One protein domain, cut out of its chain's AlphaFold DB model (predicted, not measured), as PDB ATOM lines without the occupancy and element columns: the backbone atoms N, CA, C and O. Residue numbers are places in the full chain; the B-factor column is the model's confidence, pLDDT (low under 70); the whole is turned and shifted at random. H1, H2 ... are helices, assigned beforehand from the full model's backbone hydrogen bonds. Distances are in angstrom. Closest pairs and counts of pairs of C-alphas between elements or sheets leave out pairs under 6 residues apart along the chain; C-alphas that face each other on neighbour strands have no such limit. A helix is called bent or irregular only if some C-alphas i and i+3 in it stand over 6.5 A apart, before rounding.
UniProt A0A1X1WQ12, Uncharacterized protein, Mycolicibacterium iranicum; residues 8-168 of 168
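AT A GLANCE: This is residues 8 to 168 of the 168 residues of an uncharacterized protein of Mycolicibacterium iranicum (UniProt A0A1X1WQ12). Picture a splayed helical bundle shaped like a V: the long helix H2 makes one side together with H3 and H4, which follow one another along it, the tightly paired hairpin of H5 and H6 makes the other side, and H1 lies between the two sides in the middle. The loop of residues 61 to 67 sticks out beyond the ends of H2 and H3, and at the far end of the longest axis a long loop, residues 100 to 115, joins H4 to H5. The printed part has 161 residues with six named helices, H1 to H6 in chain order, and no named strand; its class is all helix. H1, H2, H4, H5 and H6 form an up and down bundle, in which each helix runs against the one before it in the chain. The whole is elongated, 67 by 39 by 26 A, yet only just compact, close to loose, with a radius of gyration of the C-alphas of 18.1 A.

IN THESE COORDINATES: Start with the longest helix, H2, residues 33 to 59: find C-alpha 33 at (22.635, 4.389, -21.393), from where it runs 38.8 A to C-alpha 59 at (1.326, -23.503, -37.951). Before it comes H1, residues 8 to 26, 26.9 A long, which begins at C-alpha 8 at (0.392, -8.620, -39.025). After H2 look for H3, residues 68 to 84, 25.4 A long, and then H4, residues 87 to 99, 18.0 A long. H3 is irregular, but only just, with C-alphas 78 and 81 standing 7.0 A apart, and it has a kink of 34 degrees near residue 78. H5 covers residues 116 to 138 over 32.4 A, and H6, residues 143 to 167, runs 36.2 A to C-alpha 167 at (7.444, 2.672, -9.539).

HOW THE PARTS SIT: Begin at H2 and go to Val 40, whose C-alpha is 5.6 A from that of Ala 20 in H1, the closest pair of this helical hairpin. There residues 36 to 44 of H2 alone touch residues 16 to 24 of H1, at a steep tilt of 39 degrees, opposite ways. H2 and H3 also form a hairpin, at a steep tilt of 42 degrees; the closest C-alphas, those of Ala 48 and Gly 79, are 4.7 A apart. H4 touches residues 33 to 41 of H2 at a shallow tilt of 15 degrees, opposite ways, with the C-alphas of Pro 33 and His 97 closest at 5.1 A. H3 and H4 meet only through their link. Now turn to H1, the hub, which touches H2, H3, H5 and H6. Its Gly 16 and Met 82 of H3 have the closest C-alphas of that pair, 4.1 A apart. H1 and H5 touch at a shallow tilt of 15 degrees, opposite ways, closest at the C-alphas of Ser 21 and Leu 121, 5.9 A. Farther on, the hairpin of H5 and H6 has 52 pairs of C-alphas within 8 A, the closest those of Gly 132 and Gly 150 at 3.8 A. H2 is apart from both H5 and H6. Read the backbone O and N atoms: in H1, H2, H4 and H5 every O i to N i+4 pair is within hydrogen-bond range, against 8 of 13 in H3 and 19 of 21 in H6.

THE WHOLE: The two C-alphas farthest apart, those of Thr 65 and Asp 109, are 67.4 A from each other. The printed part has no cut and ends at residue 168, the chain's last. The link from H4 to H5 is long, 16 residues, and within it residues 105 to 106 pair with residues 112 to 113, antiparallel. The mean pLDDT of the printed part is 87.0; look for values under 70 at residue 8 and residues 59 to 79 of this model.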
ATOM      1  N   ASN A   8      -0.394  -7.870 -39.999       67.75
ATOM      2  CA  ASN A   8       0.392  -8.620 -39.025       67.75
ATOM      3  C   ASN A   8       1.802  -8.033 -38.813       67.75
ATOM      4  O   ASN A   8       2.312  -8.051 -37.694       67.75
ATOM      5  N   ASP A   9       2.399  -7.460 -39.861       72.19
ATOM      6  CA  ASP A   9       3.711  -6.810 -39.786       72.19
ATOM      7  C   ASP A   9       3.626  -5.493 -39.000       72.19
ATOM      8  O   ASP A   9       4.492  -5.190 -38.181       72.19
ATOM      9  N   ILE A  10       2.534  -4.742 -39.170       78.38
ATOM     10  CA  ILE A  10       2.301  -3.489 -38.436       78.38
ATOM     11  C   ILE A  10       2.048  -3.762 -36.948       78.38
ATOM     12  O   ILE A  10       2.555  -3.039 -36.089       78.38
ATOM     13  N   TYR A  11       1.337  -4.848 -36.624       79.56
ATOM     14  CA  TYR A  11       1.193  -5.313 -35.240       79.56
ATOM     15  C   TYR A  11       2.536  -5.686 -34.604       79.56
ATOM     16  O   TYR A  11       2.742  -5.418 -33.420       79.56
ATOM     17  N   GLY A  12       3.467  -6.254 -35.379       84.31
ATOM     18  CA  GLY A  12       4.842  -6.470 -34.928       84.31
ATOM     19  C   GLY A  12       5.509  -5.168 -34.483       84.31
ATOM     20  O   GLY A  12       6.141  -5.142 -33.429       84.31
ATOM     21  N   GLY A  13       5.281  -4.075 -35.220       88.06
ATOM     22  CA  GLY A  13       5.792  -2.753 -34.866       88.06
ATOM     23  C   GLY A  13       5.250  -2.221 -33.534       88.06
ATOM     24  O   GLY A  13       6.020  -1.807 -32.670       88.06
ATOM     25  N   VAL A  14       3.935  -2.322 -33.315       91.56
ATOM     26  CA  VAL A  14       3.298  -1.931 -32.042       91.56
ATOM     27  C   VAL A  14       3.875  -2.726 -30.870       91.56
ATOM     28  O   VAL A  14       4.297  -2.140 -29.875       91.56
ATOM     29  N   ILE A  15       3.942  -4.055 -30.999       90.62
ATOM     30  CA  ILE A  15       4.464  -4.934 -29.943       90.62
ATOM     31  C   ILE A  15       5.930  -4.610 -29.648       90.62
ATOM     32  O   ILE A  15       6.307  -4.509 -28.483       90.62
ATOM     33  N   GLY A  16       6.745  -4.404 -30.685       92.62
ATOM     34  CA  GLY A  16       8.156  -4.050 -30.537       92.62
ATOM     35  C   GLY A  16       8.352  -2.742 -29.784       92.62
ATOM     36  O   GLY A  16       9.126  -2.699 -28.829       92.62
ATOM     37  N   THR A  17       7.603  -1.696 -30.141       95.69
ATOM     38  CA  THR A  17       7.684  -0.398 -29.456       95.69
ATOM     39  C   THR A  17       7.186  -0.475 -28.009       95.69
ATOM     40  O   THR A  17       7.830   0.092 -27.123       95.69
ATOM     41  N   VAL A  18       6.093  -1.196 -27.722       95.75
ATOM     42  CA  VAL A  18       5.626  -1.403 -26.335       95.75
ATOM     43  C   VAL A  18       6.684  -2.142 -25.521       95.75
ATOM     44  O   VAL A  18       7.015  -1.716 -24.418       95.75
ATOM     45  N   PHE A  19       7.254  -3.215 -26.070       94.94
ATOM     46  CA  PHE A  19       8.230  -4.032 -25.358       94.94
ATOM     47  C   PHE A  19       9.538  -3.279 -25.096       94.94
ATOM     48  O   PHE A  19      10.070  -3.330 -23.986       94.94
ATOM     49  N   ALA A  20      10.021  -2.512 -26.079       96.88
ATOM     50  CA  ALA A  20      11.172  -1.631 -25.908       96.88
ATOM     51  C   ALA A  20      10.919  -0.575 -24.819       96.88
ATOM     52  O   ALA A  20      11.779  -0.350 -23.970       96.88
ATOM     53  N   SER A  21       9.719   0.016 -24.798       97.12
ATOM     54  CA  SER A  21       9.320   1.002 -23.788       97.12
ATOM     55  C   SER A  21       9.258   0.394 -22.391       97.12
ATOM     56  O   SER A  21       9.827   0.952 -21.461       97.12
ATOM     57  N   ALA A  22       8.600  -0.758 -22.238       96.75
ATOM     58  CA  ALA A  22       8.468  -1.434 -20.952       96.75
ATOM     59  C   ALA A  22       9.829  -1.885 -20.405       96.75
ATOM     60  O   ALA A  22      10.102  -1.711 -19.220       96.75
ATOM     61  N   THR A  23      10.702  -2.399 -21.277       96.88
ATOM     62  CA  THR A  23      12.067  -2.785 -20.895       96.88
ATOM     63  C   THR A  23      12.853  -1.568 -20.422       96.88
ATOM     64  O   THR A  23      13.438  -1.618 -19.349       96.88
ATOM     65  N   LEU A  24      12.831  -0.459 -21.171       96.56
ATOM     66  CA  LEU A  24      13.512   0.772 -20.766       96.56
ATOM     67  C   LEU A  24      12.956   1.332 -19.445       96.56
ATOM     68  O   LEU A  24      13.722   1.703 -18.562       96.56
ATOM     69  N   ALA A  25      11.632   1.350 -19.288       95.56
ATOM     70  CA  ALA A  25      10.964   1.807 -18.071       95.56
ATOM     71  C   ALA A  25      11.347   0.979 -16.834       95.56
ATOM     72  O   ALA A  25      11.504   1.532 -15.748       95.56
ATOM     73  N   ALA A  26      11.533  -0.333 -16.995       95.06
ATOM     74  CA  ALA A  26      11.901  -1.233 -15.906       95.06
ATOM     75  C   ALA A  26      13.360  -1.077 -15.439       95.06
ATOM     76  O   ALA A  26      13.714  -1.559 -14.363       95.06
ATOM     77  N   ILE A  27      14.219  -0.423 -16.226       93.88
ATOM     78  CA  ILE A  27      15.626  -0.232 -15.869       93.88
ATOM     79  C   ILE A  27      15.737   0.854 -14.788       93.88
ATOM     80  O   ILE A  27      15.111   1.913 -14.920       93.88
ATOM     81  N   PRO A  28      16.512   0.613 -13.712       89.94
ATOM     82  CA  PRO A  28      16.662   1.563 -12.617       89.94
ATOM     83  C   PRO A  28      17.368   2.848 -13.055       89.94
ATOM     84  O   PRO A  28      18.238   2.833 -13.931       89.94
ATOM     85  N   ILE A  29      17.018   3.950 -12.388       86.38
ATOM     86  CA  ILE A  29      17.635   5.260 -12.610       86.38
ATOM     87  C   ILE A  29      19.143   5.178 -12.361       86.38
ATOM     88  O   ILE A  29      19.600   4.574 -11.389       86.38
ATOM     89  N   GLY A  30      19.915   5.822 -13.235       83.44
ATOM     90  CA  GLY A  30      21.372   5.906 -13.108       83.44
ATOM     91  C   GLY A  30      22.123   4.742 -13.752       83.44
ATOM     92  O   GLY A  30      23.356   4.741 -13.752       83.44
ATOM     93  N   ALA A  31      21.415   3.784 -14.356       90.50
ATOM     94  CA  ALA A  31      22.038   2.818 -15.246       90.50
ATOM     95  C   ALA A  31      22.684   3.536 -16.455       90.50
ATOM     96  O   ALA A  31      22.085   4.456 -17.025       90.50
ATOM     97  N   PRO A  32      23.896   3.137 -16.888       92.56
ATOM     98  CA  PRO A  32      24.522   3.721 -18.070       92.56
ATOM     99  C   PRO A  32      23.650   3.530 -19.326       92.56
ATOM    100  O   PRO A  32      23.166   2.419 -19.547       92.56
ATOM    101  N   PRO A  33      23.512   4.526 -20.224       93.75
ATOM    102  CA  PRO A  33      22.635   4.389 -21.393       93.75
ATOM    103  C   PRO A  33      22.992   3.203 -22.309       93.75
ATOM    104  O   PRO A  33      22.106   2.553 -22.857       93.75
ATOM    105  N   ALA A  34      24.281   2.855 -22.425       93.56
ATOM    106  CA  ALA A  34      24.733   1.676 -23.172       93.56
ATOM    107  C   ALA A  34      24.280   0.346 -22.535       93.56
ATOM    108  O   ALA A  34      23.934  -0.594 -23.251       93.56
ATOM    109  N   TYR A  35      24.234   0.274 -21.200       94.88
ATOM    110  CA  TYR A  35      23.667  -0.872 -20.483       94.88
ATOM    111  C   TYR A  35      22.171  -0.993 -20.785       94.88
ATOM    112  O   TYR A  35      21.688  -2.079 -21.115       94.88
ATOM    113  N   SER A  36      21.459   0.137 -20.772       95.75
ATOM    114  CA  SER A  36      20.040   0.178 -21.115       95.75
ATOM    115  C   SER A  36      19.775  -0.247 -22.558       95.75
ATOM    116  O   SER A  36      18.869  -1.039 -22.813       95.75
ATOM    117  N   ALA A  37      20.608   0.203 -23.501       96.12
ATOM    118  CA  ALA A  37      20.527  -0.202 -24.901       96.12
ATOM    119  C   ALA A  37      20.728  -1.714 -25.069       96.12
ATOM    120  O   ALA A  37      19.974  -2.355 -25.801       96.12
ATOM    121  N   GLY A  38      21.703  -2.294 -24.359       96.19
ATOM    122  CA  GLY A  38      21.956  -3.735 -24.364       96.19
ATOM    123  C   GLY A  38      20.749  -4.543 -23.886       96.19
ATOM    124  O   GLY A  38      20.334  -5.483 -24.563       96.19
ATOM    125  N   TRP A  39      20.133  -4.138 -22.771       97.06
ATOM    126  CA  TRP A  39      18.938  -4.805 -22.249       97.06
ATOM    127  C   TRP A  39      17.728  -4.679 -23.160       97.06
ATOM    128  O   TRP A  39      17.047  -5.678 -23.394       97.06
ATOM    129  N   VAL A  40      17.470  -3.492 -23.713       96.81
ATOM    130  CA  VAL A  40      16.378  -3.294 -24.678       96.81
ATOM    131  C   VAL A  40      16.599  -4.170 -25.914       96.81
ATOM    132  O   VAL A  40      15.682  -4.882 -26.325       96.81
ATOM    133  N   ALA A  41      17.813  -4.184 -26.473       95.06
ATOM    134  CA  ALA A  41      18.141  -4.984 -27.651       95.06
ATOM    135  C   ALA A  41      17.982  -6.487 -27.387       95.06
ATOM    136  O   ALA A  41      17.312  -7.176 -28.157       95.06
ATOM    137  N   ALA A  42      18.552  -6.989 -26.287       94.38
ATOM    138  CA  ALA A  42      18.469  -8.398 -25.919       94.38
ATOM    139  C   ALA A  42      17.019  -8.832 -25.677       94.38
ATOM    140  O   ALA A  42      16.582  -9.851 -26.208       94.38
ATOM    141  N   SER A  43      16.253  -8.030 -24.937       94.62
ATOM    142  CA  SER A  43      14.865  -8.351 -24.601       94.62
ATOM    143  C   SER A  43      14.001  -8.393 -25.863       94.62
ATOM    144  O   SER A  43      13.283  -9.367 -26.085       94.62
ATOM    145  N   VAL A  44      14.096  -7.378 -26.730       92.31
ATOM    146  CA  VAL A  44      13.338  -7.344 -27.991       92.31
ATOM    147  C   VAL A  44      13.743  -8.498 -28.908       92.31
ATOM    148  O   VAL A  44      12.867  -9.124 -29.503       92.31
ATOM    149  N   ALA A  45      15.037  -8.823 -28.996       88.69
ATOM    150  CA  ALA A  45      15.513  -9.953 -29.787       88.69
ATOM    151  C   ALA A  45      14.945 -11.284 -29.274       88.69
ATOM    152  O   ALA A  45      14.393 -12.051 -30.059       88.69
ATOM    153  N   ILE A  46      15.006 -11.532 -27.961       90.44
ATOM    154  CA  ILE A  46      14.430 -12.733 -27.342       90.44
ATOM    155  C   ILE A  46      12.929 -12.800 -27.622       90.44
ATOM    156  O   ILE A  46      12.447 -13.821 -28.102       90.44
ATOM    157  N   ALA A  47      12.190 -11.711 -27.411       89.19
ATOM    158  CA  ALA A  47      10.750 -11.686 -27.642       89.19
ATOM    159  C   ALA A  47      10.383 -11.920 -29.122       89.19
ATOM    160  O   ALA A  47       9.438 -12.659 -29.416       89.19
ATOM    161  N   ALA A  48      11.153 -11.361 -30.061       86.31
ATOM    162  CA  ALA A  48      10.981 -11.602 -31.491       86.31
ATOM    163  C   ALA A  48      11.255 -13.069 -31.864       86.31
ATOM    164  O   ALA A  48      10.479 -13.664 -32.620       86.31
ATOM    165  N   LEU A  49      12.304 -13.678 -31.296       83.94
ATOM    166  CA  LEU A  49      12.615 -15.099 -31.471       83.94
ATOM    167  C   LEU A  49      11.503 -15.984 -30.900       83.94
ATOM    168  O   LEU A  49      11.021 -16.879 -31.591       83.94
ATOM    169  N   THR A  50      11.043 -15.708 -29.676       85.19
ATOM    170  CA  THR A  50       9.956 -16.453 -29.023       85.19
ATOM    171  C   THR A  50       8.667 -16.378 -29.836       85.19
ATOM    172  O   THR A  50       8.016 -17.399 -30.047       85.19
ATOM    173  N   ARG A  51       8.312 -15.193 -30.349       81.94
ATOM    174  CA  ARG A  51       7.142 -15.015 -31.221       81.94
ATOM    175  C   ARG A  51       7.272 -15.820 -32.513       81.94
ATOM    176  O   ARG A  51       6.337 -16.531 -32.874       81.94
ATOM    177  N   SER A  52       8.415 -15.716 -33.184       78.44
ATOM    178  CA  SER A  52       8.677 -16.404 -34.455       78.44
ATOM    179  C   SER A  52       8.648 -17.925 -34.283       78.44
ATOM    180  O   SER A  52       8.033 -18.636 -35.075       78.44
ATOM    181  N   TYR A  53       9.247 -18.427 -33.200       78.25
ATOM    182  CA  TYR A  53       9.203 -19.841 -32.833       78.25
ATOM    183  C   TYR A  53       7.777 -20.307 -32.515       78.25
ATOM    184  O   TYR A  53       7.332 -21.325 -33.040       78.25
ATOM    185  N   GLY A  54       7.025 -19.544 -31.716       78.62
ATOM    186  CA  GLY A  54       5.641 -19.878 -31.377       78.62
ATOM    187  C   GLY A  54       4.723 -19.937 -32.602       78.62
ATOM    188  O   GLY A  54       3.888 -20.833 -32.701       78.62
ATOM    189  N   GLN A  55       4.909 -19.029 -33.566       75.69
ATOM    190  CA  GLN A  55       4.198 -19.063 -34.848       75.69
ATOM    191  C   GLN A  55       4.575 -20.280 -35.693       75.69
ATOM    192  O   GLN A  55       3.696 -20.910 -36.278       75.69
ATOM    193  N   HIS A  56       5.862 -20.626 -35.746       74.38
ATOM    194  CA  HIS A  56       6.316 -21.817 -36.452       74.38
ATOM    195  C   HIS A  56       5.662 -23.080 -35.877       74.38
ATOM    196  O   HIS A  56       5.047 -23.835 -36.621       74.38
ATOM    197  N   VAL A  57       5.709 -23.269 -34.553       78.44
ATOM    198  CA  VAL A  57       5.136 -24.451 -33.885       78.44
ATOM    199  C   VAL A  57       3.619 -24.537 -34.066       78.44
ATOM    200  O   VAL A  57       3.099 -25.625 -34.293       78.44
ATOM    201  N   SER A  58       2.897 -23.414 -33.997       73.12
ATOM    202  CA  SER A  58       1.430 -23.420 -34.101       73.12
ATOM    203  C   SER A  58       0.899 -23.632 -35.518       73.12
ATOM    204  O   SER A  58      -0.248 -24.045 -35.684       73.12
ATOM    205  N   THR A  59       1.711 -23.357 -36.539       69.25
ATOM    206  CA  THR A  59       1.326 -23.503 -37.951       69.25
ATOM    207  C   THR A  59       1.903 -24.755 -38.606       69.25
ATOM    208  O   THR A  59       1.491 -25.107 -39.712       69.25
ATOM    209  N   HIS A  60       2.817 -25.459 -37.931       60.72
ATOM    210  CA  HIS A  60       3.446 -26.660 -38.465       60.72
ATOM    211  C   HIS A  60       2.436 -27.811 -38.577       60.72
ATOM    212  O   HIS A  60       2.013 -28.397 -37.581       60.72
ATOM    213  N   GLN A  61       2.065 -28.168 -39.808       58.38
ATOM    214  CA  GLN A  61       1.382 -29.425 -40.103       58.38
ATOM    215  C   GLN A  61       2.430 -30.467 -40.504       58.38
ATOM    216  O   GLN A  61       3.188 -30.258 -41.453       58.38
ATOM    217  N   VAL A  62       2.442 -31.601 -39.792       58.41
ATOM    218  CA  VAL A  62       3.390 -32.732 -39.935       58.41
ATOM    219  C   VAL A  62       3.453 -33.297 -41.371       58.41
ATOM    220  O   VAL A  62       4.392 -33.998 -41.729       58.41
ATOM    221  N   SER A  63       2.486 -32.960 -42.224       52.06
ATOM    222  CA  SER A  63       2.364 -33.406 -43.615       52.06
ATOM    223  C   SER A  63       3.134 -32.575 -44.656       52.06
ATOM    224  O   SER A  63       2.968 -32.822 -45.848       52.06
ATOM    225  N   THR A  64       3.945 -31.586 -44.263       54.25
ATOM    226  CA  THR A  64       4.548 -30.636 -45.219       54.25
ATOM    227  C   THR A  64       6.018 -30.959 -45.503       54.25
ATOM    228  O   THR A  64       6.869 -30.883 -44.627       54.25
ATOM    229  N   THR A  65       6.334 -31.281 -46.760       54.97
ATOM    230  CA  THR A  65       7.659 -31.683 -47.285       54.97
ATOM    231  C   THR A  65       8.693 -30.541 -47.357       54.97
ATOM    232  O   THR A  65       9.655 -30.609 -48.127       54.97
ATOM    233  N   ALA A  66       8.494 -29.446 -46.621       56.22
ATOM    234  CA  ALA A  66       9.413 -28.313 -46.610       56.22
ATOM    235  C   ALA A  66      10.573 -28.580 -45.639       56.22
ATOM    236  O   ALA A  66      10.383 -29.099 -44.542       56.22
ATOM    237  N   SER A  67      11.801 -28.226 -46.038       58.91
ATOM    238  CA  SER A  67      12.966 -28.305 -45.149       58.91
ATOM    239  C   SER A  67      12.707 -27.461 -43.900       58.91
ATOM    240  O   SER A  67      12.548 -26.244 -43.998       58.91
ATOM    241  N   LEU A  68      12.694 -28.118 -42.740       58.84
ATOM    242  CA  LEU A  68      12.407 -27.561 -41.412       58.84
ATOM    243  C   LEU A  68      13.178 -26.253 -41.145       58.84
ATOM    244  O   LEU A  68      12.645 -25.290 -40.605       58.84
ATOM    245  N   TRP A  69      14.415 -26.173 -41.643       56.72
ATOM    246  CA  TRP A  69      15.288 -25.000 -41.540       56.72
ATOM    247  C   TRP A  69      14.880 -23.825 -42.436       56.72
ATOM    248  O   TRP A  69      15.070 -22.666 -42.066       56.72
ATOM    249  N   LYS A  70      14.306 -24.101 -43.610       60.72
ATOM    250  CA  LYS A  70      13.831 -23.073 -44.546       60.72
ATOM    251  C   LYS A  70      12.519 -22.453 -44.057       60.72
ATOM    252  O   LYS A  70      12.359 -21.235 -44.139       60.72
ATOM    253  N   ASP A  71      11.641 -23.266 -43.471       61.84
ATOM    254  CA  ASP A  71      10.424 -22.791 -42.803       61.84
ATOM    255  C   ASP A  71      10.729 -22.039 -41.506       61.84
ATOM    256  O   ASP A  71      10.081 -21.032 -41.215       61.84
ATOM    257  N   LEU A  72      11.754 -22.458 -40.758       59.75
ATOM    258  CA  LEU A  72      12.211 -21.734 -39.575       59.75
ATOM    259  C   LEU A  72      12.776 -20.355 -39.945       59.75
ATOM    260  O   LEU A  72      12.380 -19.358 -39.350       59.75
ATOM    261  N   GLY A  73      13.633 -20.263 -40.969       60.78
ATOM    262  CA  GLY A  73      14.166 -18.981 -41.450       60.78
ATOM    263  C   GLY A  73      13.085 -18.040 -41.997       60.78
ATOM    264  O   GLY A  73      13.096 -16.846 -41.709       60.78
ATOM    265  N   SER A  74      12.106 -18.585 -42.724       61.88
ATOM    266  CA  SER A  74      10.899 -17.868 -43.163       61.88
ATOM    267  C   SER A  74      10.078 -17.343 -41.979       61.88
ATOM    268  O   SER A  74       9.654 -16.188 -41.976       61.88
ATOM    269  N   SER A  75       9.917 -18.158 -40.934       59.56
ATOM    270  CA  SER A  75       9.195 -17.775 -39.717       59.56
ATOM    271  C   SER A  75       9.949 -16.714 -38.914       59.56
ATOM    272  O   SER A  75       9.323 -15.840 -38.340       59.56
ATOM    273  N   MET A  76      11.284 -16.708 -38.921       65.31
ATOM    274  CA  MET A  76      12.084 -15.659 -38.268       65.31
ATOM    275  C   MET A  76      11.922 -14.282 -38.929       65.31
ATOM    276  O   MET A  76      12.065 -13.254 -38.263       65.31
ATOM    277  N   LEU A  77      11.564 -14.229 -40.219       68.00
ATOM    278  CA  LEU A  77      11.283 -12.965 -40.907       68.00
ATOM    279  C   LEU A  77      10.023 -12.265 -40.370       68.00
ATOM    280  O   LEU A  77       9.908 -11.049 -40.523       68.00
ATOM    281  N   THR A  78       9.110 -12.974 -39.695       67.19
ATOM    282  CA  THR A  78       7.927 -12.352 -39.070       67.19
ATOM    283  C   THR A  78       8.277 -11.550 -37.813       67.19
ATOM    284  O   THR A  78       7.510 -10.676 -37.407       67.19
ATOM    285  N   GLY A  79       9.444 -11.799 -37.208       65.81
ATOM    286  CA  GLY A  79       9.969 -11.033 -36.076       65.81
ATOM    287  C   GLY A  79      10.624  -9.705 -36.473       65.81
ATOM    288  O   GLY A  79      10.810  -8.836 -35.621       65.81
ATOM    289  N   VAL A  80      10.941  -9.503 -37.757       78.62
ATOM    290  CA  VAL A  80      11.669  -8.318 -38.248       78.62
ATOM    291  C   VAL A  80      10.971  -6.995 -37.903       78.62
ATOM    292  O   VAL A  80      11.652  -6.105 -37.388       78.62
ATOM    293  N   PRO A  81       9.647  -6.827 -38.094       81.81
ATOM    294  CA  PRO A  81       8.976  -5.573 -37.752       81.81
ATOM    295  C   PRO A  81       9.081  -5.223 -36.262       81.81
ATOM    296  O   PRO A  81       9.202  -4.052 -35.913       81.81
ATOM    297  N   MET A  82       9.095  -6.237 -35.390       84.00
ATOM    298  CA  MET A  82       9.241  -6.057 -33.946       84.00
ATOM    299  C   MET A  82      10.632  -5.532 -33.578       84.00
ATOM    300  O   MET A  82      10.747  -4.594 -32.793       84.00
ATOM    301  N   VAL A  83      11.682  -6.095 -34.183       86.81
ATOM    302  CA  VAL A  83      13.064  -5.640 -33.971       86.81
ATOM    303  C   VAL A  83      13.264  -4.229 -34.523       86.81
ATOM    304  O   VAL A  83      13.814  -3.369 -33.838       86.81
ATOM    305  N   LEU A  84      12.766  -3.956 -35.733       88.12
ATOM    306  CA  LEU A  84      12.861  -2.631 -36.351       88.12
ATOM    307  C   LEU A  84      12.151  -1.553 -35.526       88.12
ATOM    308  O   LEU A  84      12.627  -0.423 -35.451       88.12
ATOM    309  N   ALA A  85      11.053  -1.895 -34.858       90.75
ATOM    310  CA  ALA A  85      10.324  -0.957 -34.016       90.75
ATOM    311  C   ALA A  85      11.038  -0.572 -32.712       90.75
ATOM    312  O   ALA A  85      10.660   0.428 -32.100       90.75
ATOM    313  N   ALA A  86      12.076  -1.309 -32.307       93.44
ATOM    314  CA  ALA A  86      12.945  -0.934 -31.193       93.44
ATOM    315  C   ALA A  86      14.122  -0.040 -31.618       93.44
ATOM    316  O   ALA A  86      14.763   0.573 -30.765       93.44
ATOM    317  N   VAL A  87      14.406   0.076 -32.922       93.56
ATOM    318  CA  VAL A  87      15.538   0.867 -33.437       93.56
ATOM    319  C   VAL A  87      15.497   2.324 -32.964       93.56
ATOM    320  O   VAL A  87      16.534   2.791 -32.496       93.56
ATOM    321  N   PRO A  88      14.358   3.050 -32.989       95.06
ATOM    322  CA  PRO A  88      14.315   4.424 -32.486       95.06
ATOM    323  C   PRO A  88      14.714   4.536 -31.009       95.06
ATOM    324  O   PRO A  88      15.461   5.439 -30.643       95.06
ATOM    325  N   THR A  89      14.283   3.583 -30.175       96.69
ATOM    326  CA  THR A  89      14.669   3.512 -28.758       96.69
ATOM    327  C   THR A  89      16.170   3.269 -28.612       96.69
ATOM    328  O   THR A  89      16.838   3.971 -27.860       96.69
ATOM    329  N   LEU A  90      16.726   2.315 -29.363       96.88
ATOM    330  CA  LEU A  90      18.160   2.019 -29.326       96.88
ATOM    331  C   LEU A  90      18.997   3.216 -29.782       96.88
ATOM    332  O   LEU A  90      19.993   3.535 -29.140       96.88
ATOM    333  N   LEU A  91      18.583   3.904 -30.846       96.31
ATOM    334  CA  LEU A  91      19.252   5.113 -31.321       96.31
ATOM    335  C   LEU A  91      19.236   6.215 -30.261       96.31
ATOM    336  O   LEU A  91      20.274   6.824 -30.027       96.31
ATOM    337  N   ALA A  92      18.106   6.440 -29.586       96.25
ATOM    338  CA  ALA A  92      18.021   7.422 -28.507       96.25
ATOM    339  C   ALA A  92      18.999   7.102 -27.363       96.25
ATOM    340  O   ALA A  92      19.713   7.989 -26.899       96.25
ATOM    341  N   LEU A  93      19.099   5.830 -26.964       96.12
ATOM    342  CA  LEU A  93      20.014   5.384 -25.908       96.12
ATOM    343  C   LEU A  93      21.487   5.476 -26.322       96.12
ATOM    344  O   LEU A  93      22.328   5.892 -25.525       96.12
ATOM    345  N   TRP A  94      21.809   5.147 -27.573       96.75
ATOM    346  CA  TRP A  94      23.156   5.328 -28.114       96.75
ATOM    347  C   TRP A  94      23.536   6.803 -28.221       96.75
ATOM    348  O   TRP A  94      24.646   7.167 -27.845       96.75
ATOM    349  N   ILE A  95      22.620   7.667 -28.664       96.19
ATOM    350  CA  ILE A  95      22.838   9.117 -28.672       96.19
ATOM    351  C   ILE A  95      23.083   9.604 -27.244       96.19
ATOM    352  O   ILE A  95      24.065  10.303 -27.022       96.19
ATOM    353  N   ALA A  96      22.260   9.191 -26.277       95.44
ATOM    354  CA  ALA A  96      22.443   9.559 -24.876       95.44
ATOM    355  C   ALA A  96      23.797   9.091 -24.322       95.44
ATOM    356  O   ALA A  96      24.463   9.837 -23.607       95.44
ATOM    357  N   HIS A  97      24.244   7.891 -24.704       94.88
ATOM    358  CA  HIS A  97      25.568   7.391 -24.345       94.88
ATOM    359  C   HIS A  97      26.692   8.268 -24.914       94.88
ATOM    360  O   HIS A  97      27.605   8.641 -24.181       94.88
ATOM    361  N   LEU A  98      26.615   8.609 -26.201       96.19
ATOM    362  CA  LEU A  98      27.656   9.359 -26.908       96.19
ATOM    363  C   LEU A  98      27.722  10.833 -26.493       96.19
ATOM    364  O   LEU A  98      28.803  11.415 -26.484       96.19
ATOM    365  N   THR A  99      26.586  11.446 -26.154       95.69
ATOM    366  CA  THR A  99      26.516  12.858 -25.745       95.69
ATOM    367  C   THR A  99      26.621  13.055 -24.235       95.69
ATOM    368  O   THR A  99      26.704  14.192 -23.775       95.69
ATOM    369  N   GLY A 100      26.606  11.971 -23.451       91.50
ATOM    370  CA  GLY A 100      26.545  12.039 -21.992       91.50
ATOM    371  C   GLY A 100      25.211  12.583 -21.468       91.50
ATOM    372  O   GLY A 100      25.166  13.144 -20.371       91.50
ATOM    373  N   TRP A 101      24.125  12.453 -22.240       92.81
ATOM    374  CA  TRP A 101      22.801  12.903 -21.816       92.81
ATOM    375  C   TRP A 101      22.351  12.114 -20.585       92.81
ATOM    376  O   TRP A 101      22.310  10.883 -20.585       92.81
ATOM    377  N   ARG A 102      22.046  12.844 -19.512       91.31
ATOM    378  CA  ARG A 102      21.691  12.281 -18.210       91.31
ATOM    379  C   ARG A 102      20.282  11.692 -18.204       91.31
ATOM    380  O   ARG A 102      19.402  12.121 -18.952       91.31
ATOM    381  N   ASP A 103      20.115  10.694 -17.345       91.75
ATOM    382  CA  ASP A 103      18.833  10.052 -17.066       91.75
ATOM    383  C   ASP A 103      17.890  10.986 -16.293       91.75
ATOM    384  O   ASP A 103      18.300  12.057 -15.828       91.75
ATOM    385  N   ASP A 104      16.635  10.564 -16.159       89.75
ATOM    386  CA  ASP A 104      15.652  11.205 -15.294       89.75
ATOM    387  C   ASP A 104      16.203  11.280 -13.859       89.75
ATOM    388  O   ASP A 104      16.863  10.358 -13.377       89.75
ATOM    389  N   SER A 105      15.958  12.388 -13.162       87.00
ATOM    390  CA  SER A 105      16.394  12.534 -11.768       87.00
ATOM    391  C   SER A 105      15.382  13.314 -10.947       87.00
ATOM    392  O   SER A 105      14.813  14.296 -11.420       87.00
ATOM    393  N   VAL A 106      15.165  12.869  -9.711       83.31
ATOM    394  CA  VAL A 106      14.321  13.560  -8.733       83.31
ATOM    395  C   VAL A 106      15.237  14.317  -7.781       83.31
ATOM    396  O   VAL A 106      16.119  13.725  -7.155       83.31
ATOM    397  N   ALA A 107      15.072  15.633  -7.711       81.88
ATOM    398  CA  ALA A 107      15.811  16.467  -6.775       81.88
ATOM    399  C   ALA A 107      15.245  16.335  -5.350       81.88
ATOM    400  O   ALA A 107      14.141  15.837  -5.135       81.88
ATOM    401  N   ALA A 108      16.008  16.793  -4.353       84.50
ATOM    402  CA  ALA A 108      15.629  16.685  -2.940       84.50
ATOM    403  C   ALA A 108      14.338  17.451  -2.577       84.50
ATOM    404  O   ALA A 108      13.724  17.168  -1.553       84.50
ATOM    405  N   ASP A 109      13.926  18.405  -3.412       86.75
ATOM    406  CA  ASP A 109      12.673  19.156  -3.298       86.75
ATOM    407  C   ASP A 109      11.470  18.448  -3.957       86.75
ATOM    408  O   ASP A 109      10.361  18.980  -3.953       86.75
ATOM    409  N   GLY A 110      11.677  17.252  -4.520       79.56
ATOM    410  CA  GLY A 110      10.665  16.480  -5.237       79.56
ATOM    411  C   GLY A 110      10.477  16.890  -6.699       79.56
ATOM    412  O   GLY A 110       9.613  16.328  -7.372       79.56
ATOM    413  N   SER A 111      11.257  17.841  -7.224       82.00
ATOM    414  CA  SER A 111      11.178  18.219  -8.637       82.00
ATOM    415  C   SER A 111      11.779  17.138  -9.546       82.00
ATOM    416  O   SER A 111      12.865  16.612  -9.293       82.00
ATOM    417  N   LEU A 112      11.059  16.791 -10.618       83.44
ATOM    418  CA  LEU A 112      11.498  15.816 -11.618       83.44
ATOM    419  C   LEU A 112      12.218  16.530 -12.764       83.44
ATOM    420  O   LEU A 112      11.617  17.307 -13.507       83.44
ATOM    421  N   THR A 113      13.497  16.220 -12.947       88.81
ATOM    422  CA  THR A 113      14.252  16.607 -14.137       88.81
ATOM    423  C   THR A 113      14.085  15.532 -15.202       88.81
ATOM    424  O   THR A 113      14.468  14.380 -14.997       88.81
ATOM    425  N   ILE A 114      13.528  15.930 -16.345       89.94
ATOM    426  CA  ILE A 114      13.323  15.064 -17.509       89.94
ATOM    427  C   ILE A 114      14.679  14.789 -18.171       89.94
ATOM    428  O   ILE A 114      15.356  15.712 -18.629       89.94
ATOM    429  N   GLY A 115      15.060  13.519 -18.238       92.44
ATOM    430  CA  GLY A 115      16.247  13.023 -18.919       92.44
ATOM    431  C   GLY A 115      15.909  12.209 -20.164       92.44
ATOM    432  O   GLY A 115      14.808  12.280 -20.725       92.44
ATOM    433  N   TYR A 116      16.887  11.431 -20.633       94.06
ATOM    434  CA  TYR A 116      16.727  10.653 -21.863       94.06
ATOM    435  C   TYR A 116      15.621   9.592 -21.755       94.06
ATOM    436  O   TYR A 116      14.988   9.290 -22.769       94.06
ATOM    437  N   THR A 117      15.366   9.027 -20.568       94.38
ATOM    438  CA  THR A 117      14.366   7.966 -20.371       94.38
ATOM    439  C   THR A 117      12.966   8.488 -20.651       94.38
ATOM    440  O   THR A 117      12.303   7.983 -21.561       94.38
ATOM    441  N   SER A 118      12.541   9.547 -19.959       93.94
ATOM    442  CA  SER A 118      11.227  10.154 -20.175       93.94
ATOM    443  C   SER A 118      11.031  10.614 -21.622       93.94
ATOM    444  O   SER A 118       9.997  10.315 -22.225       93.94
ATOM    445  N   VAL A 119      12.035  11.255 -22.235       95.12
ATOM    446  CA  VAL A 119      11.933  11.675 -23.646       95.12
ATOM    447  C   VAL A 119      11.802  10.475 -24.580       95.12
ATOM    448  O   VAL A 119      10.957  10.483 -25.475       95.12
ATOM    449  N   THR A 120      12.586   9.418 -24.367       96.56
ATOM    450  CA  THR A 120      12.526   8.211 -25.202       96.56
ATOM    451  C   THR A 120      11.161   7.530 -25.091       96.56
ATOM    452  O   THR A 120      10.595   7.117 -26.104       96.56
ATOM    453  N   LEU A 121      10.581   7.466 -23.888       96.50
ATOM    454  CA  LEU A 121       9.237   6.921 -23.685       96.50
ATOM    455  C   LEU A 121       8.157   7.774 -24.372       96.50
ATOM    456  O   LEU A 121       7.253   7.219 -24.999       96.50
ATOM    457  N   MET A 122       8.268   9.105 -24.330       96.38
ATOM    458  CA  MET A 122       7.361  10.002 -25.061       96.38
ATOM    459  C   MET A 122       7.470   9.816 -26.579       96.38
ATOM    460  O   MET A 122       6.450   9.738 -27.269       96.38
ATOM    461  N   VAL A 123       8.693   9.692 -27.107       96.88
ATOM    462  CA  VAL A 123       8.934   9.399 -28.528       96.88
ATOM    463  C   VAL A 123       8.304   8.061 -28.912       96.88
ATOM    464  O   VAL A 123       7.601   7.984 -29.919       96.88
ATOM    465  N   ASN A 124       8.479   7.023 -28.093       97.50
ATOM    466  CA  ASN A 124       7.859   5.723 -28.326       97.50
ATOM    467  C   ASN A 124       6.321   5.794 -28.284       97.50
ATOM    468  O   ASN A 124       5.665   5.165 -29.111       97.50
ATOM    469  N   ALA A 125       5.723   6.589 -27.392       97.31
ATOM    470  CA  ALA A 125       4.274   6.813 -27.370       97.31
ATOM    471  C   ALA A 125       3.770   7.508 -28.653       97.31
ATOM    472  O   ALA A 125       2.725   7.136 -29.200       97.31
ATOM    473  N   GLY A 126       4.539   8.465 -29.185       97.12
ATOM    474  CA  GLY A 126       4.285   9.072 -30.495       97.12
ATOM    475  C   GLY A 126       4.451   8.080 -31.650       97.12
ATOM    476  O   GLY A 126       3.661   8.069 -32.592       97.12
ATOM    477  N   LEU A 127       5.428   7.180 -31.563       95.75
ATOM    478  CA  LEU A 127       5.625   6.123 -32.552       95.75
ATOM    479  C   LEU A 127       4.466   5.112 -32.540       95.75
ATOM    480  O   LEU A 127       4.005   4.695 -33.599       95.75
ATOM    481  N   LEU A 128       3.933   4.775 -31.362       96.31
ATOM    482  CA  LEU A 128       2.733   3.943 -31.219       96.31
ATOM    483  C   LEU A 128       1.507   4.584 -31.879       96.31
ATOM    484  O   LEU A 128       0.756   3.884 -32.567       96.31
ATOM    485  N   PHE A 129       1.349   5.905 -31.740       96.19
ATOM    486  CA  PHE A 129       0.336   6.657 -32.481       96.19
ATOM    487  C   PHE A 129       0.511   6.467 -33.990       96.19
ATOM    488  O   PHE A 129      -0.432   6.082 -34.684       96.19
ATOM    489  N   ALA A 130       1.729   6.693 -34.495       94.25
ATOM    490  CA  ALA A 130       2.043   6.574 -35.913       94.25
ATOM    491  C   ALA A 130       1.757   5.160 -36.442       94.25
ATOM    492  O   ALA A 130       1.099   5.020 -37.474       94.25
ATOM    493  N   TRP A 131       2.157   4.116 -35.708       92.56
ATOM    494  CA  TRP A 131       1.838   2.733 -36.060       92.56
ATOM    495  C   TRP A 131       0.334   2.480 -36.120       92.56
ATOM    496  O   TRP A 131      -0.133   1.843 -37.061       92.56
ATOM    497  N   GLY A 132      -0.440   2.999 -35.162       92.06
ATOM    498  CA  GLY A 132      -1.894   2.823 -35.149       92.06
ATOM    499  C   GLY A 132      -2.598   3.558 -36.288       92.06
ATOM    500  O   GLY A 132      -3.477   2.988 -36.937       92.06
ATOM    501  N   VAL A 133      -2.163   4.779 -36.608       93.69
ATOM    502  CA  VAL A 133      -2.675   5.517 -37.770       93.69
ATOM    503  C   VAL A 133      -2.339   4.777 -39.061       93.69
ATOM    504  O   VAL A 133      -3.229   4.557 -39.880       93.69
ATOM    505  N   VAL A 134      -1.087   4.353 -39.249       92.00
ATOM    506  CA  VAL A 134      -0.661   3.619 -40.450       92.00
ATOM    507  C   VAL A 134      -1.435   2.306 -40.591       92.00
ATOM    508  O   VAL A 134      -1.967   2.043 -41.670       92.00
ATOM    509  N   ALA A 135      -1.583   1.537 -39.505       88.69
ATOM    510  CA  ALA A 135      -2.406   0.327 -39.473       88.69
ATOM    511  C   ALA A 135      -3.834   0.622 -39.929       88.69
ATOM    512  O   ALA A 135      -4.332   0.005 -40.869       88.69
ATOM    513  N   GLY A 136      -4.473   1.621 -39.314       88.75
ATOM    514  CA  GLY A 136      -5.857   1.940 -39.620       88.75
ATOM    515  C   GLY A 136      -6.057   2.418 -41.056       88.75
ATOM    516  O   GLY A 136      -7.039   2.053 -41.702       88.75
ATOM    517  N   ARG A 137      -5.106   3.185 -41.600       91.50
ATOM    518  CA  ARG A 137      -5.150   3.640 -42.995       91.50
ATOM    519  C   ARG A 137      -4.989   2.489 -43.985       91.50
ATOM    520  O   ARG A 137      -5.709   2.475 -44.980       91.50
ATOM    521  N   ILE A 138      -4.103   1.529 -43.714       89.56
ATOM    522  CA  ILE A 138      -3.912   0.341 -44.562       89.56
ATOM    523  C   ILE A 138      -5.137  -0.583 -44.504       89.56
ATOM    524  O   ILE A 138      -5.518  -1.157 -45.519       89.56
ATOM    525  N   SER A 139      -5.818  -0.658 -43.358       85.62
ATOM    526  CA  SER A 139      -7.075  -1.402 -43.195       85.62
ATOM    527  C   SER A 139      -8.311  -0.710 -43.795       85.62
ATOM    528  O   SER A 139      -9.418  -1.219 -43.650       85.62
ATOM    529  N   GLY A 140      -8.155   0.439 -44.462       89.81
ATOM    530  CA  GLY A 140      -9.255   1.141 -45.131       89.81
ATOM    531  C   GLY A 140     -10.110   2.033 -44.224       89.81
ATOM    532  O   GLY A 140     -11.124   2.560 -44.679       89.81
ATOM    533  N   TYR A 141      -9.716   2.262 -42.965       89.81
ATOM    534  CA  TYR A 141     -10.450   3.172 -42.085       89.81
ATOM    535  C   TYR A 141     -10.368   4.631 -42.554       89.81
ATOM    536  O   TYR A 141      -9.378   5.086 -43.145       89.81
ATOM    537  N   SER A 142     -11.413   5.404 -42.237       94.38
ATOM    538  CA  SER A 142     -11.414   6.859 -42.410       94.38
ATOM    539  C   SER A 142     -10.277   7.505 -41.604       94.38
ATOM    540  O   SER A 142      -9.744   6.906 -40.670       94.38
ATOM    541  N   ARG A 143      -9.884   8.742 -41.943       93.38
ATOM    542  CA  ARG A 143      -8.799   9.447 -41.226       93.38
ATOM    543  C   ARG A 143      -9.068   9.528 -39.719       93.38
ATOM    544  O   ARG A 143      -8.173   9.259 -38.932       93.38
ATOM    545  N   TRP A 144     -10.311   9.816 -39.336       95.06
ATOM    546  CA  TRP A 144     -10.735   9.888 -37.937       95.06
ATOM    547  C   TRP A 144     -10.684   8.538 -37.227       95.06
ATOM    548  O   TRP A 144     -10.151   8.450 -36.125       95.06
ATOM    549  N   ALA A 145     -11.168   7.476 -37.872       92.12
ATOM    550  CA  ALA A 145     -11.102   6.134 -37.305       92.12
ATOM    551  C   ALA A 145      -9.648   5.636 -37.183       92.12
ATOM    552  O   ALA A 145      -9.288   5.053 -36.168       92.12
ATOM    553  N   ALA A 146      -8.777   5.941 -38.150       92.94
ATOM    554  CA  ALA A 146      -7.349   5.636 -38.047       92.94
ATOM    555  C   ALA A 146      -6.662   6.424 -36.914       92.94
ATOM    556  O   ALA A 146      -5.855   5.855 -36.183       92.94
ATOM    557  N   CYS A 147      -7.016   7.699 -36.712       95.69
ATOM    558  CA  CYS A 147      -6.559   8.469 -35.550       95.69
ATOM    559  C   CYS A 147      -7.020   7.845 -34.228       95.69
ATOM    560  O   CYS A 147      -6.235   7.806 -33.287       95.69
ATOM    561  N   ALA A 148      -8.246   7.319 -34.153       94.88
ATOM    562  CA  ALA A 148      -8.727   6.621 -32.961       94.88
ATOM    563  C   ALA A 148      -7.914   5.346 -32.663       94.88
ATOM    564  O   ALA A 148      -7.559   5.110 -31.511       94.88
ATOM    565  N   VAL A 149      -7.545   4.569 -33.690       92.56
ATOM    566  CA  VAL A 149      -6.623   3.423 -33.540       92.56
ATOM    567  C   VAL A 149      -5.248   3.889 -33.051       92.56
ATOM    568  O   VAL A 149      -4.685   3.301 -32.129       92.56
ATOM    569  N   GLY A 150      -4.729   4.981 -33.622       94.06
ATOM    570  CA  GLY A 150      -3.510   5.646 -33.157       94.06
ATOM    571  C   GLY A 150      -3.561   5.987 -31.671       94.06
ATOM    572  O   GLY A 150      -2.669   5.593 -30.927       94.06
ATOM    573  N   LEU A 151      -4.624   6.661 -31.227       96.38
ATOM    574  CA  LEU A 151      -4.824   7.027 -29.822       96.38
ATOM    575  C   LEU A 151      -4.878   5.799 -28.909       96.38
ATOM    576  O   LEU A 151      -4.249   5.804 -27.855       96.38
ATOM    577  N   GLY A 152      -5.567   4.733 -29.330       95.56
ATOM    578  CA  GLY A 152      -5.590   3.469 -28.593       95.56
ATOM    579  C   GLY A 152      -4.186   2.900 -28.368       95.56
ATOM    580  O   GLY A 152      -3.847   2.505 -27.254       95.56
ATOM    581  N   ASN A 153      -3.332   2.940 -29.391       95.06
ATOM    582  CA  ASN A 153      -1.936   2.520 -29.262       95.06
ATOM    583  C   ASN A 153      -1.116   3.476 -28.383       95.06
ATOM    584  O   ASN A 153      -0.303   3.018 -27.583       95.06
ATOM    585  N   THR A 154      -1.328   4.791 -28.485       96.56
ATOM    586  CA  THR A 154      -0.674   5.776 -27.608       96.56
ATOM    587  C   THR A 154      -0.981   5.515 -26.141       96.56
ATOM    588  O   THR A 154      -0.075   5.621 -25.318       96.56
ATOM    589  N   CYS A 155      -2.211   5.111 -25.806       96.81
ATOM    590  CA  CYS A 155      -2.578   4.758 -24.435       96.81
ATOM    591  C   CYS A 155      -1.700   3.637 -23.857       96.81
ATOM    592  O   CYS A 155      -1.411   3.667 -22.665       96.81
ATOM    593  N   LEU A 156      -1.209   2.697 -24.678       95.62
ATOM    594  CA  LEU A 156      -0.250   1.681 -24.225       95.62
ATOM    595  C   LEU A 156       1.087   2.314 -23.820       95.62
ATOM    596  O   LEU A 156       1.642   1.970 -22.780       95.62
ATOM    597  N   GLY A 157       1.589   3.270 -24.606       95.31
ATOM    598  CA  GLY A 157       2.807   4.015 -24.274       95.31
ATOM    599  C   GLY A 157       2.636   4.880 -23.025       95.31
ATOM    600  O   GLY A 157       3.497   4.880 -22.150       95.31
ATOM    601  N   VAL A 158       1.493   5.558 -22.901       96.12
ATOM    602  CA  VAL A 158       1.149   6.350 -21.710       96.12
ATOM    603  C   VAL A 158       1.063   5.462 -20.472       96.12
ATOM    604  O   VAL A 158       1.591   5.840 -19.432       96.12
ATOM    605  N   ALA A 159       0.473   4.268 -20.572       96.56
ATOM    606  CA  ALA A 159       0.433   3.325 -19.459       96.56
ATOM    607  C   ALA A 159       1.846   2.946 -18.985       96.56
ATOM    608  O   ALA A 159       2.102   2.951 -17.784       96.56
ATOM    609  N   VAL A 160       2.783   2.696 -19.909       95.94
ATOM    610  CA  VAL A 160       4.192   2.436 -19.562       95.94
ATOM    611  C   VAL A 160       4.832   3.640 -18.863       95.94
ATOM    612  O   VAL A 160       5.517   3.455 -17.862       95.94
ATOM    613  N   ILE A 161       4.589   4.863 -19.345       94.69
ATOM    614  CA  ILE A 161       5.093   6.095 -18.712       94.69
ATOM    615  C   ILE A 161       4.539   6.244 -17.292       94.69
ATOM    616  O   ILE A 161       5.297   6.502 -16.364       94.69
ATOM    617  N   VAL A 162       3.233   6.049 -17.102       93.94
ATOM    618  CA  VAL A 162       2.598   6.132 -15.780       93.94
ATOM    619  C   VAL A 162       3.180   5.080 -14.839       93.94
ATOM    620  O   VAL A 162       3.545   5.411 -13.719       93.94
ATOM    621  N   ILE A 163       3.333   3.834 -15.294       94.00
ATOM    622  CA  ILE A 163       3.954   2.766 -14.499       94.00
ATOM    623  C   ILE A 163       5.397   3.133 -14.123       94.00
ATOM    624  O   ILE A 163       5.772   2.981 -12.964       94.00
ATOM    625  N   ASN A 164       6.185   3.659 -15.066       92.62
ATOM    626  CA  ASN A 164       7.545   4.138 -14.806       92.62
ATOM    627  C   ASN A 164       7.568   5.200 -13.699       92.62
ATOM    628  O   ASN A 164       8.395   5.102 -12.804       92.62
ATOM    629  N   LEU A 165       6.656   6.176 -13.748       89.12
ATOM    630  CA  LEU A 165       6.558   7.263 -12.766       89.12
ATOM    631  C   LEU A 165       6.007   6.827 -11.403       89.12
ATOM    632  O   LEU A 165       6.252   7.498 -10.413       89.12
ATOM    633  N   VAL A 166       5.204   5.763 -11.347       88.88
ATOM    634  CA  VAL A 166       4.646   5.250 -10.084       88.88
ATOM    635  C   VAL A 166       5.648   4.356  -9.357       88.88
ATOM    636  O   VAL A 166       5.641   4.297  -8.130       88.88
ATOM    637  N   ILE A 167       6.473   3.618 -10.103       87.19
ATOM    638  CA  ILE A 167       7.444   2.672  -9.539       87.19
ATOM    639  C   ILE A 167       8.761   3.365  -9.144       87.19
ATOM    640  O   ILE A 167       9.429   2.880  -8.231       87.19
ATOM    641  N   LYS A 168       9.144   4.449  -9.829       81.81
ATOM    642  CA  LYS A 168      10.386   5.203  -9.590       81.81
ATOM    643  C   LYS A 168      10.133   6.455  -8.765       81.81
ATOM    644  O   LYS A 168      10.993   6.738  -7.904       81.81
TER     645      LYS A 168